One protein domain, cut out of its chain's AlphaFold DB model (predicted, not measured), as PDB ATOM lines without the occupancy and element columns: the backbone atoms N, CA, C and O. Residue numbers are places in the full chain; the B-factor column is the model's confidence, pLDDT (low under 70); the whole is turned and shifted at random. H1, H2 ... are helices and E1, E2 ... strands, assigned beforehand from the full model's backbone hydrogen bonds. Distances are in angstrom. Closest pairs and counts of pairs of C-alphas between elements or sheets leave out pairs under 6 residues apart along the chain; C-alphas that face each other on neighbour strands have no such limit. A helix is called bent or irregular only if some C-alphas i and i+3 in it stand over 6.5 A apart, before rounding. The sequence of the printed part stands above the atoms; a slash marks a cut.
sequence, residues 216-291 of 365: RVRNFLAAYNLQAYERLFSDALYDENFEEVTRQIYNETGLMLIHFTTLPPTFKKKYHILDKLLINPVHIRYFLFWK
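Overview. This is residues 216 to 291 of the 365 residues of the protein "PG_binding_1 domain-containing protein" of Desulfobacter sp (UniProt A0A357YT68). A twisted sheet of three strands, E1, E3 and E2, has three helices gathered along one side of it; H1, H2 and H3 fold back and forth, with H1 by E2 and H3 by E1. The long loop of residues 261 to 273 lies on the side of the sheet away from H2 and H3. The printed part has 76 residues, in the order H1 H2 H3 E1 E2 E3; the sheet order is E1 - E3 - E2, antiparallel throughout, and the class is mixed, helices and strands. The whole is compact, with a radius of gyration of the C-alphas of 11.8 A, and rounded, spanning 29 by 28 by 19 A.

Arrangement. Begin with H1, residues 216 to 223, which touches H2, residues 227 to 238; their closest C-alphas, of Leu 221 and Gln 227, are 5.4 A apart. This helical hairpin runs opposite ways at 37 degrees, only just a steep tilt. Go on to H3, residues 243 to 253, which makes a second helical hairpin with H2: they touch, closest at the C-alphas of Leu 232 and Val 245, 6.1 A apart, with a shallow tilt of 18 degrees, opposite ways. H1 and H3 are apart. Next look at E1, residues 256 to 260, beside E3, residues 282 to 290: they are antiparallel at 148 degrees, with N 258 and O 288 within hydrogen-bond range at 2.8 A. E2, residues 274 to 279, forms a hairpin with E3, antiparallel at 145 degrees, with N 276 and O 285 at 2.8 A. The sheet is strongly twisted, but only just, with C-alphas up to 4.5 A off its best plane. H1 is on the sheet at a height over the sheet of 7.2 A, over none of its strands; the closest C-alphas of H1 and E2, those of Phe 220 and Leu 274, are 6.2 A apart. H3 only grazes the sheet with residues 243 to 250, and H2 only grazes it with residues 237 to 238. In H1 and H3 every O i to N i+4 pair is within hydrogen-bond range; in H2, 6 of 8 are.

Along the chain. Find C-alpha 216 at (23.195, 50.012, 8.393), where H1 begins. H2 measures 17.3 A from first to last C-alpha and is irregular, with C-alphas 228 and 231 7.8 A apart; H3 measures 15.5 A. E1 starts at C-alpha 256, (13.047, 44.731, -6.571). E2 is 15.6 A long, and E3, the longest strand at 24.5 A, ends at C-alpha 290, (17.854, 45.957, -8.424).

Size, cuts and confidence. The two C-alphas farthest apart, those of Glu 252 and Val 282, are 31.4 A apart. The printed part has no cut; the link from E1 to E2 is long, and the other links are tight. Mean pLDDT of the printed part is 83.6, with residues 264 to 265 and 277 to 283 under 70.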
ATOM      1  N   ARG A 216      22.952  50.737   9.642       82.88
ATOM      2  CA  ARG A 216      23.195  50.012   8.393       82.88
ATOM      3  C   ARG A 216      21.945  49.937   7.527       82.88
ATOM      4  O   ARG A 216      22.049  50.191   6.332       82.88
ATOM      5  N   VAL A 217      20.775  49.644   8.101       87.19
ATOM      6  CA  VAL A 217      19.496  49.589   7.367       87.19
ATOM      7  C   VAL A 217      19.144  50.970   6.828       87.19
ATOM      8  O   VAL A 217      18.796  51.103   5.653       87.19
ATOM      9  N   ARG A 218      19.318  52.016   7.643       88.69
ATOM     10  CA  ARG A 218      19.126  53.406   7.207       88.69
ATOM     11  C   ARG A 218      20.017  53.773   6.032       88.69
ATOM     12  O   ARG A 218      19.526  54.250   5.011       88.69
ATOM     13  N   ASN A 219      21.317  53.522   6.162       88.50
ATOM     14  CA  ASN A 219      22.297  53.831   5.127       88.50
ATOM     15  C   ASN A 219      22.048  53.019   3.850       88.50
ATOM     16  O   ASN A 219      22.135  53.559   2.748       88.50
ATOM     17  N   PHE A 220      21.689  51.743   3.997       92.94
ATOM     18  CA  PHE A 220      21.316  50.868   2.893       92.94
ATOM     19  C   PHE A 220      20.118  51.421   2.118       92.94
ATOM     20  O   PHE A 220      20.215  51.622   0.912       92.94
ATOM     21  N   LEU A 221      19.015  51.744   2.797       94.06
ATOM     22  CA  LEU A 221      17.823  52.289   2.143       94.06
ATOM     23  C   LEU A 221      18.075  53.677   1.548       94.06
ATOM     24  O   LEU A 221      17.593  53.974   0.455       94.06
ATOM     25  N   ALA A 222      18.859  54.520   2.223       93.38
ATOM     26  CA  ALA A 222      19.231  55.837   1.718       93.38
ATOM     27  C   ALA A 222      20.002  55.758   0.394       93.38
ATOM     28  O   ALA A 222      19.741  56.561  -0.500       93.38
ATOM     29  N   ALA A 223      20.871  54.756   0.222       93.06
ATOM     30  CA  ALA A 223      21.600  54.540  -1.027       93.06
ATOM     31  C   ALA A 223      20.684  54.265  -2.237       93.06
ATOM     32  O   ALA A 223      21.083  54.482  -3.381       93.06
ATOM     33  N   TYR A 224      19.446  53.829  -1.987       93.56
ATOM     34  CA  TYR A 224      18.427  53.564  -3.003       93.56
ATOM     35  C   TYR A 224      17.281  54.588  -3.013       93.56
ATOM     36  O   TYR A 224      16.338  54.427  -3.785       93.56
ATOM     37  N   ASN A 225      17.358  55.653  -2.204       95.06
ATOM     38  CA  ASN A 225      16.279  56.630  -1.984       95.06
ATOM     39  C   ASN A 225      14.982  56.010  -1.419       95.06
ATOM     40  O   ASN A 225      13.876  56.393  -1.795       95.06
ATOM     41  N   LEU A 226      15.123  55.032  -0.518       95.50
ATOM     42  CA  LEU A 226      14.029  54.257   0.081       95.50
ATOM     43  C   LEU A 226      13.818  54.559   1.575       95.50
ATOM     44  O   LEU A 226      13.253  53.744   2.302       95.50
ATOM     45  N   GLN A 227      14.243  55.730   2.055       94.06
ATOM     46  CA  GLN A 227      14.167  56.101   3.478       94.06
ATOM     47  C   GLN A 227      12.728  56.067   4.021       94.06
ATOM     48  O   GLN A 227      12.506  55.759   5.188       94.06
ATOM     49  N   ALA A 228      11.734  56.333   3.167       93.94
ATOM     50  CA  ALA A 228      10.320  56.285   3.535       93.94
ATOM     51  C   ALA A 228       9.851  54.890   3.997       93.94
ATOM     52  O   ALA A 228       8.880  54.796   4.748       93.94
ATOM     53  N   TYR A 229      10.545  53.819   3.591       93.94
ATOM     54  CA  TYR A 229      10.194  52.436   3.922       93.94
ATOM     55  C   TYR A 229      10.993  51.875   5.103       93.94
ATOM     56  O   TYR A 229      10.819  50.704   5.424       93.94
ATOM     57  N   GLU A 230      11.834  52.673   5.777       90.75
ATOM     58  CA  GLU A 230      12.709  52.214   6.872       90.75
ATOM     59  C   GLU A 230      11.965  51.384   7.913       90.75
ATOM     60  O   GLU A 230      12.419  50.303   8.284       90.75
ATOM     61  N   ARG A 231      10.793  51.856   8.341       87.38
ATOM     62  CA  ARG A 231       9.983  51.158   9.337       87.38
ATOM     63  C   ARG A 231       9.487  49.806   8.825       87.38
ATOM     64  O   ARG A 231       9.758  48.797   9.455       87.38
ATOM     65  N   LEU A 232       8.820  49.794   7.670       89.38
ATOM     66  CA  LEU A 232       8.272  48.571   7.072       89.38
ATOM     67  C   LEU A 232       9.366  47.550   6.752       89.38
ATOM     68  O   LEU A 232       9.166  46.354   6.915       89.38
ATOM     69  N   PHE A 233      10.530  48.022   6.305       90.94
ATOM     70  CA  PHE A 233      11.665  47.167   5.989       90.94
ATOM     71  C   PHE A 233      12.328  46.609   7.253       90.94
ATOM     72  O   PHE A 233      12.733  45.453   7.267       90.94
ATOM     73  N   SER A 234      12.413  47.403   8.322       86.12
ATOM     74  CA  SER A 234      12.923  46.937   9.617       86.12
ATOM     75  C   SER A 234      11.992  45.901  10.247       86.12
ATOM     76  O   SER A 234      12.473  44.885  10.740       86.12
ATOM     77  N   ASP A 235      10.678  46.126  10.173       84.44
ATOM     78  CA  ASP A 235       9.670  45.160  10.620       84.44
ATOM     79  C   ASP A 235       9.786  43.860   9.792       84.44
ATOM     80  O   ASP A 235       9.878  42.776  10.355       84.44
ATOM     81  N   ALA A 236       9.931  43.962   8.464       86.69
ATOM     82  CA  ALA A 236      10.145  42.811   7.579       86.69
ATOM     83  C   ALA A 236      11.444  42.035   7.859       86.69
ATOM     84  O   ALA A 236      11.462  40.812   7.749       86.69
ATOM     85  N   LEU A 237      12.532  42.725   8.215       82.56
ATOM     86  CA  LEU A 237      13.785  42.088   8.635       82.56
ATOM     87  C   LEU A 237      13.620  41.325   9.950       82.56
ATOM     88  O   LEU A 237      14.243  40.283  10.115       82.56
ATOM     89  N   TYR A 238      12.831  41.866  10.877       76.38
ATOM     90  CA  TYR A 238      12.577  41.250  12.175       76.38
ATOM     91  C   TYR A 238      11.651  40.035  12.059       76.38
ATOM     92  O   TYR A 238      11.936  38.986  12.626       76.38
ATOM     93  N   ASP A 239      10.574  40.165  11.284       75.56
ATOM     94  CA  ASP A 239       9.584  39.106  11.068       75.56
ATOM     95  C   ASP A 239      10.009  38.096   9.978       75.56
ATOM     96  O   ASP A 239       9.268  37.161   9.677       75.56
ATOM     97  N   GLU A 240      11.165  38.314   9.338       78.06
ATOM     98  CA  GLU A 240      11.660  37.596   8.150       78.06
ATOM     99  C   GLU A 240      10.638  37.507   6.994       78.06
ATOM    100  O   GLU A 240      10.699  36.625   6.134       78.06
ATOM    101  N   ASN A 241       9.709  38.465   6.931       82.06
ATOM    102  CA  ASN A 241       8.643  38.526   5.939       82.06
ATOM    103  C   ASN A 241       8.747  39.794   5.087       82.06
ATOM    104  O   ASN A 241       8.338  40.883   5.486       82.06
ATOM    105  N   PHE A 242       9.246  39.630   3.863       87.75
ATOM    106  CA  PHE A 242       9.502  40.733   2.936       87.75
ATOM    107  C   PHE A 242       8.401  40.948   1.892       87.75
ATOM    108  O   PHE A 242       8.552  41.831   1.046       87.75
ATOM    109  N   GLU A 243       7.320  40.164   1.907       86.81
ATOM    110  CA  GLU A 243       6.347  40.129   0.809       86.81
ATOM    111  C   GLU A 243       5.672  41.491   0.593       86.81
ATOM    112  O   GLU A 243       5.673  42.029  -0.517       86.81
ATOM    113  N   GLU A 244       5.146  42.078   1.671       89.12
ATOM    114  CA  GLU A 244       4.420  43.350   1.619       89.12
ATOM    115  C   GLU A 244       5.339  44.511   1.237       89.12
ATOM    116  O   GLU A 244       5.074  45.232   0.272       89.12
ATOM    117  N   VAL A 245       6.456  44.659   1.955       92.44
ATOM    118  CA  VAL A 245       7.379  45.779   1.750       92.44
ATOM    119  C   VAL A 245       8.021  45.731   0.363       92.44
ATOM    120  O   VAL A 245       8.124  46.760  -0.302       92.44
ATOM    121  N   THR A 246       8.391  44.543  -0.124       90.94
ATOM    122  CA  THR A 246       9.008  44.394  -1.449       90.94
ATOM    123  C   THR A 246       8.013  44.726  -2.550       90.94
ATOM    124  O   THR A 246       8.356  45.438  -3.493       90.94
ATOM    125  N   ARG A 247       6.766  44.262  -2.423       89.25
ATOM    126  CA  ARG A 247       5.698  44.578  -3.374       89.25
ATOM    127  C   ARG A 247       5.395  46.073  -3.404       89.25
ATOM    128  O   ARG A 247       5.241  46.632  -4.489       89.25
ATOM    129  N   GLN A 248       5.344  46.728  -2.246       92.75
ATOM    130  CA  GLN A 248       5.108  48.167  -2.180       92.75
ATOM    131  C   GLN A 248       6.254  48.962  -2.822       92.75
ATOM    132  O   GLN A 248       6.007  49.792  -3.698       92.75
ATOM    133  N   ILE A 249       7.506  48.661  -2.455       93.94
ATOM    134  CA  ILE A 249       8.689  49.306  -3.040       93.94
ATOM    135  C   ILE A 249       8.709  49.111  -4.558       93.94
ATOM    136  O   ILE A 249       8.938  50.072  -5.296       93.94
ATOM    137  N   TYR A 250       8.427  47.902  -5.046       91.69
ATOM    138  CA  TYR A 250       8.408  47.618  -6.478       91.69
ATOM    139  C   TYR A 250       7.337  48.419  -7.220       91.69
ATOM    140  O   TYR A 250       7.634  49.025  -8.248       91.69
ATOM    141  N   ASN A 251       6.115  48.486  -6.693       90.38
ATOM    142  CA  ASN A 251       5.025  49.215  -7.339       90.38
ATOM    143  C   ASN A 251       5.278  50.729  -7.405       90.38
ATOM    144  O   ASN A 251       4.889  51.375  -8.376       90.38
ATOM    145  N   GLU A 252       5.927  51.296  -6.386       93.56
ATOM    146  CA  GLU A 252       6.169  52.740  -6.295       93.56
ATOM    147  C   GLU A 252       7.468  53.177  -6.994       93.56
ATOM    148  O   GLU A 252       7.535  54.279  -7.537       93.56
ATOM    149  N   THR A 253       8.497  52.323  -7.021       92.62
ATOM    150  CA  THR A 253       9.849  52.703  -7.487       92.62
ATOM    151  C   THR A 253      10.375  51.862  -8.653       92.62
ATOM    152  O   THR A 253      11.315  52.261  -9.348       92.62
ATOM    153  N   GLY A 254       9.792  50.686  -8.887       89.56
ATOM    154  CA  GLY A 254      10.300  49.678  -9.817       89.56
ATOM    155  C   GLY A 254      11.549  48.939  -9.325       89.56
ATOM    156  O   GLY A 254      12.132  48.174 -10.095       89.56
ATOM    157  N   LEU A 255      11.993  49.170  -8.083       91.31
ATOM    158  CA  LEU A 255      13.090  48.431  -7.464       91.31
ATOM    159  C   LEU A 255      12.582  47.126  -6.861       91.31
ATOM    160  O   LEU A 255      11.573  47.092  -6.164       91.31
ATOM    161  N   MET A 256      13.316  46.052  -7.111       90.00
ATOM    162  CA  MET A 256      13.047  44.731  -6.571       90.00
ATOM    163  C   MET A 256      14.109  44.381  -5.537       90.00
ATOM    164  O   MET A 256      15.300  44.595  -5.780       90.00
ATOM    165  N   LEU A 257      13.678  43.861  -4.390       91.50
ATOM    166  CA  LEU A 257      14.586  43.335  -3.379       91.50
ATOM    167  C   LEU A 257      15.133  41.991  -3.865       91.50
ATOM    168  O   LEU A 257      14.369  41.070  -4.145       91.50
ATOM    169  N   ILE A 258      16.452  41.893  -3.961       89.88
ATOM    170  CA  ILE A 258      17.171  40.661  -4.269       89.88
ATOM    171  C   ILE A 258      17.889  40.214  -3.011       89.88
ATOM    172  O   ILE A 258      18.517  41.030  -2.330       89.88
ATOM    173  N   HIS A 259      17.820  38.916  -2.728       86.81
ATOM    174  CA  HIS A 259      18.511  38.339  -1.592       86.81
ATOM    175  C   HIS A 259      19.194  37.013  -1.920       86.81
ATOM    176  O   HIS A 259      18.703  36.224  -2.727       86.81
ATOM    177  N   PHE A 260      20.333  36.758  -1.282       80.19
ATOM    178  CA  PHE A 260      21.134  35.553  -1.507       80.19
ATOM    179  C   PHE A 260      21.973  35.199  -0.276       80.19
ATOM    180  O   PHE A 260      22.261  36.053   0.562       80.19
ATOM    181  N   THR A 261      22.363  33.929  -0.178       73.94
ATOM    182  CA  THR A 261      23.182  33.372   0.913       73.94
ATOM    183  C   THR A 261      24.684  33.520   0.661       73.94
ATOM    184  O   THR A 261      25.481  33.509   1.592       73.94
ATOM    185  N   THR A 262      25.092  33.710  -0.596       71.94
ATOM    186  CA  THR A 262      26.497  33.886  -0.982       71.94
ATOM    187  C   THR A 262      26.665  35.129  -1.836       71.94
ATOM    188  O   THR A 262      25.940  35.288  -2.815       71.94
ATOM    189  N   LEU A 263      27.634  35.984  -1.507       70.12
ATOM    190  CA  LEU A 263      27.894  37.241  -2.206       70.12
ATOM    191  C   LEU A 263      29.080  37.118  -3.179       70.12
ATOM    192  O   LEU A 263      30.229  37.171  -2.728       70.12
ATOM    193  N   PRO A 264      28.851  37.019  -4.506       68.31
ATOM    194  CA  PRO A 264      29.928  37.074  -5.486       68.31
ATOM    195  C   PRO A 264      30.783  38.344  -5.327       68.31
ATOM    196  O   PRO A 264      30.232  39.447  -5.212       68.31
ATOM    197  N   PRO A 265      32.128  38.244  -5.376       69.38
ATOM    198  CA  PRO A 265      33.026  39.396  -5.230       69.38
ATOM    199  C   PRO A 265      32.758  40.523  -6.237       69.38
ATOM    200  O   PRO A 265      33.006  41.695  -5.950       69.38
ATOM    201  N   THR A 266      32.225  40.175  -7.409       70.12
ATOM    202  CA  THR A 266      31.854  41.101  -8.485       70.12
ATOM    203  C   THR A 266      30.748  42.078  -8.081       70.12
ATOM    204  O   THR A 266      30.710  43.195  -8.597       70.12
ATOM    205  N   PHE A 267      29.874  41.713  -7.139       77.00
ATOM    206  CA  PHE A 267      28.714  42.530  -6.765       77.00
ATOM    207  C   PHE A 267      29.031  43.571  -5.692       77.00
ATOM    208  O   PHE A 267      28.461  44.661  -5.734       77.00
ATOM    209  N   LYS A 268      30.011  43.300  -4.814       72.25
ATOM    210  CA  LYS A 268      30.448  44.223  -3.743       72.25
ATOM    211  C   LYS A 268      30.839  45.615  -4.242       72.25
ATOM    212  O   LYS A 268      30.720  46.580  -3.502       72.25
ATOM    213  N   LYS A 269      31.328  45.725  -5.482       77.25
ATOM    214  CA  LYS A 269      31.777  47.000  -6.065       77.25
ATOM    215  C   LYS A 269      30.671  47.780  -6.778       77.25
ATOM    216  O   LYS A 269      30.851  48.964  -7.032       77.25
ATOM    217  N   LYS A 270      29.574  47.117  -7.158       80.38
ATOM    218  CA  LYS A 270      28.543  47.682  -8.045       80.38
ATOM    219  C   LYS A 270      27.257  48.049  -7.307       80.38
ATOM    220  O   LYS A 270      26.523  48.908  -7.785       80.38
ATOM    221  N   TYR A 271      26.989  47.411  -6.171       85.69
ATOM    222  CA  TYR A 271      25.740  47.571  -5.434       85.69
ATOM    223  C   TYR A 271      25.998  47.878  -3.964       85.69
ATOM    224  O   TYR A 271      26.957  47.383  -3.373       85.69
ATOM    225  N   HIS A 272      25.100  48.666  -3.374       87.69
ATOM    226  CA  HIS A 272      25.033  48.823  -1.929       87.69
ATOM    227  C   HIS A 272      24.345  47.590  -1.351       87.69
ATOM    228  O   HIS A 272      23.253  47.228  -1.777       87.69
ATOM    229  N   ILE A 273      25.009  46.915  -0.419       87.44
ATOM    230  CA  ILE A 273      24.559  45.630   0.112       87.44
ATOM    231  C   ILE A 273      24.364  45.764   1.613       87.44
ATOM    232  O   ILE A 273      25.205  46.345   2.298       87.44
ATOM    233  N   LEU A 274      23.265  45.203   2.102       88.00
ATOM    234  CA  LEU A 274      23.029  44.962   3.517       88.00
ATOM    235  C   LEU A 274      23.241  43.475   3.786       88.00
ATOM    236  O   LEU A 274      22.593  42.644   3.159       88.00
ATOM    237  N   ASP A 275      24.132  43.128   4.704       83.94
ATOM    238  CA  ASP A 275      24.224  41.788   5.261       83.94
ATOM    239  C   ASP A 275      23.403  41.704   6.552       83.94
ATOM    240  O   ASP A 275      23.510  42.541   7.447       83.94
ATOM    241  N   LYS A 276      22.550  40.689   6.649       80.00
ATOM    242  CA  LYS A 276      21.802  40.395   7.867       80.00
ATOM    243  C   LYS A 276      21.921  38.919   8.172       80.00
ATOM    244  O   LYS A 276      21.663  38.083   7.311       80.00
ATOM    245  N   LEU A 277      22.293  38.610   9.404       65.50
ATOM    246  CA  LEU A 277      22.126  37.272   9.937       65.50
ATOM    247  C   LEU A 277      20.624  37.035  10.112       65.50
ATOM    248  O   LEU A 277      19.997  37.710  10.929       65.50
ATOM    249  N   LEU A 278      20.058  36.159   9.288       67.38
ATOM    250  CA  LEU A 278      18.717  35.632   9.518       67.38
ATOM    251  C   LEU A 278      18.833  34.417  10.415       67.38
ATOM    252  O   LEU A 278      19.886  33.785  10.444       67.38
ATOM    253  N   ILE A 279      17.785  34.153  11.182       56.72
ATOM    254  CA  ILE A 279      17.803  33.153  12.242       56.72
ATOM    255  C   ILE A 279      16.987  31.932  11.811       56.72
ATOM    256  O   ILE A 279      17.082  30.910  12.465       56.72
ATOM    257  N   ASN A 280      16.259  31.962  10.690       48.47
ATOM    258  CA  ASN A 280      15.468  30.818  10.231       48.47
ATOM    259  C   ASN A 280      15.625  30.526   8.716       48.47
ATOM    260  O   ASN A 280      14.808  30.983   7.910       48.47
ATOM    261  N   PRO A 281      16.647  29.756   8.277       47.06
ATOM    262  CA  PRO A 281      17.765  29.189   9.046       47.06
ATOM    263  C   PRO A 281      18.870  30.219   9.350       47.06
ATOM    264  O   PRO A 281      18.840  31.339   8.839       47.06
ATOM    265  N   VAL A 282      19.849  29.850  10.194       56.00
ATOM    266  CA  VAL A 282      20.987  30.725  10.534       56.00
ATOM    267  C   VAL A 282      21.929  30.862   9.340       56.00
ATOM    268  O   VAL A 282      22.857  30.078   9.157       56.00
ATOM    269  N   HIS A 283      21.714  31.887   8.524       66.75
ATOM    270  CA  HIS A 283      22.618  32.250   7.436       66.75
ATOM    271  C   HIS A 283      22.741  33.762   7.334       66.75
ATOM    272  O   HIS A 283      21.802  34.524   7.579       66.75
ATOM    273  N   ILE A 284      23.912  34.218   6.893       74.94
ATOM    274  CA  ILE A 284      24.044  35.597   6.438       74.94
ATOM    275  C   ILE A 284      23.286  35.701   5.119       74.94
ATOM    276  O   ILE A 284      23.635  35.065   4.123       74.94
ATOM    277  N   ARG A 285      22.226  36.502   5.115       82.38
ATOM    278  CA  ARG A 285      21.521  36.898   3.908       82.38
ATOM    279  C   ARG A 285      21.992  38.281   3.507       82.38
ATOM    280  O   ARG A 285      21.981  39.225   4.292       82.38
ATOM    281  N   TYR A 286      22.403  38.391   2.261       86.69
ATOM    282  CA  TYR A 286      22.748  39.657   1.646       86.69
ATOM    283  C   TYR A 286      21.534  40.184   0.900       86.69
ATOM    284  O   TYR A 286      20.887  39.427   0.182       86.69
ATOM    285  N   PHE A 287      21.260  41.471   1.048       89.62
ATOM    286  CA  PHE A 287      20.154  42.178   0.422       89.62
ATOM    287  C   PHE A 287      20.690  43.298  -0.457       89.62
ATOM    288  O   PHE A 287      21.611  44.022  -0.072       89.62
ATOM    289  N   LEU A 288      20.086  43.468  -1.628       92.75
ATOM    290  CA  LEU A 288      20.284  44.629  -2.489       92.75
ATOM    291  C   LEU A 288      19.005  44.950  -3.247       92.75
ATOM    292  O   LEU A 288      18.158  44.079  -3.444       92.75
ATOM    293  N   PHE A 289      18.888  46.184  -3.726       92.12
ATOM    294  CA  PHE A 289      17.831  46.550  -4.660       92.12
ATOM    295  C   PHE A 289      18.353  46.576  -6.093       92.12
ATOM    296  O   PHE A 289      19.438  47.092  -6.383       92.12
ATOM    297  N   TRP A 290      17.555  46.022  -7.001       90.62
ATOM    298  CA  TRP A 290      17.854  45.957  -8.424       90.62
ATOM    299  C   TRP A 290      16.608  46.238  -9.258       90.62
ATOM    300  O   TRP A 290      15.498  45.863  -8.892       90.62
ATOM    301  N   LYS A 291      16.791  46.896 -10.403       87.69
ATOM    302  CA  LYS A 291      15.713  47.160 -11.356       87.69
ATOM    303  C   LYS A 291      15.722  46.077 -12.442       87.69
ATOM    304  O   LYS A 291      16.693  46.033 -13.205       87.69
TER     305      LYS A 291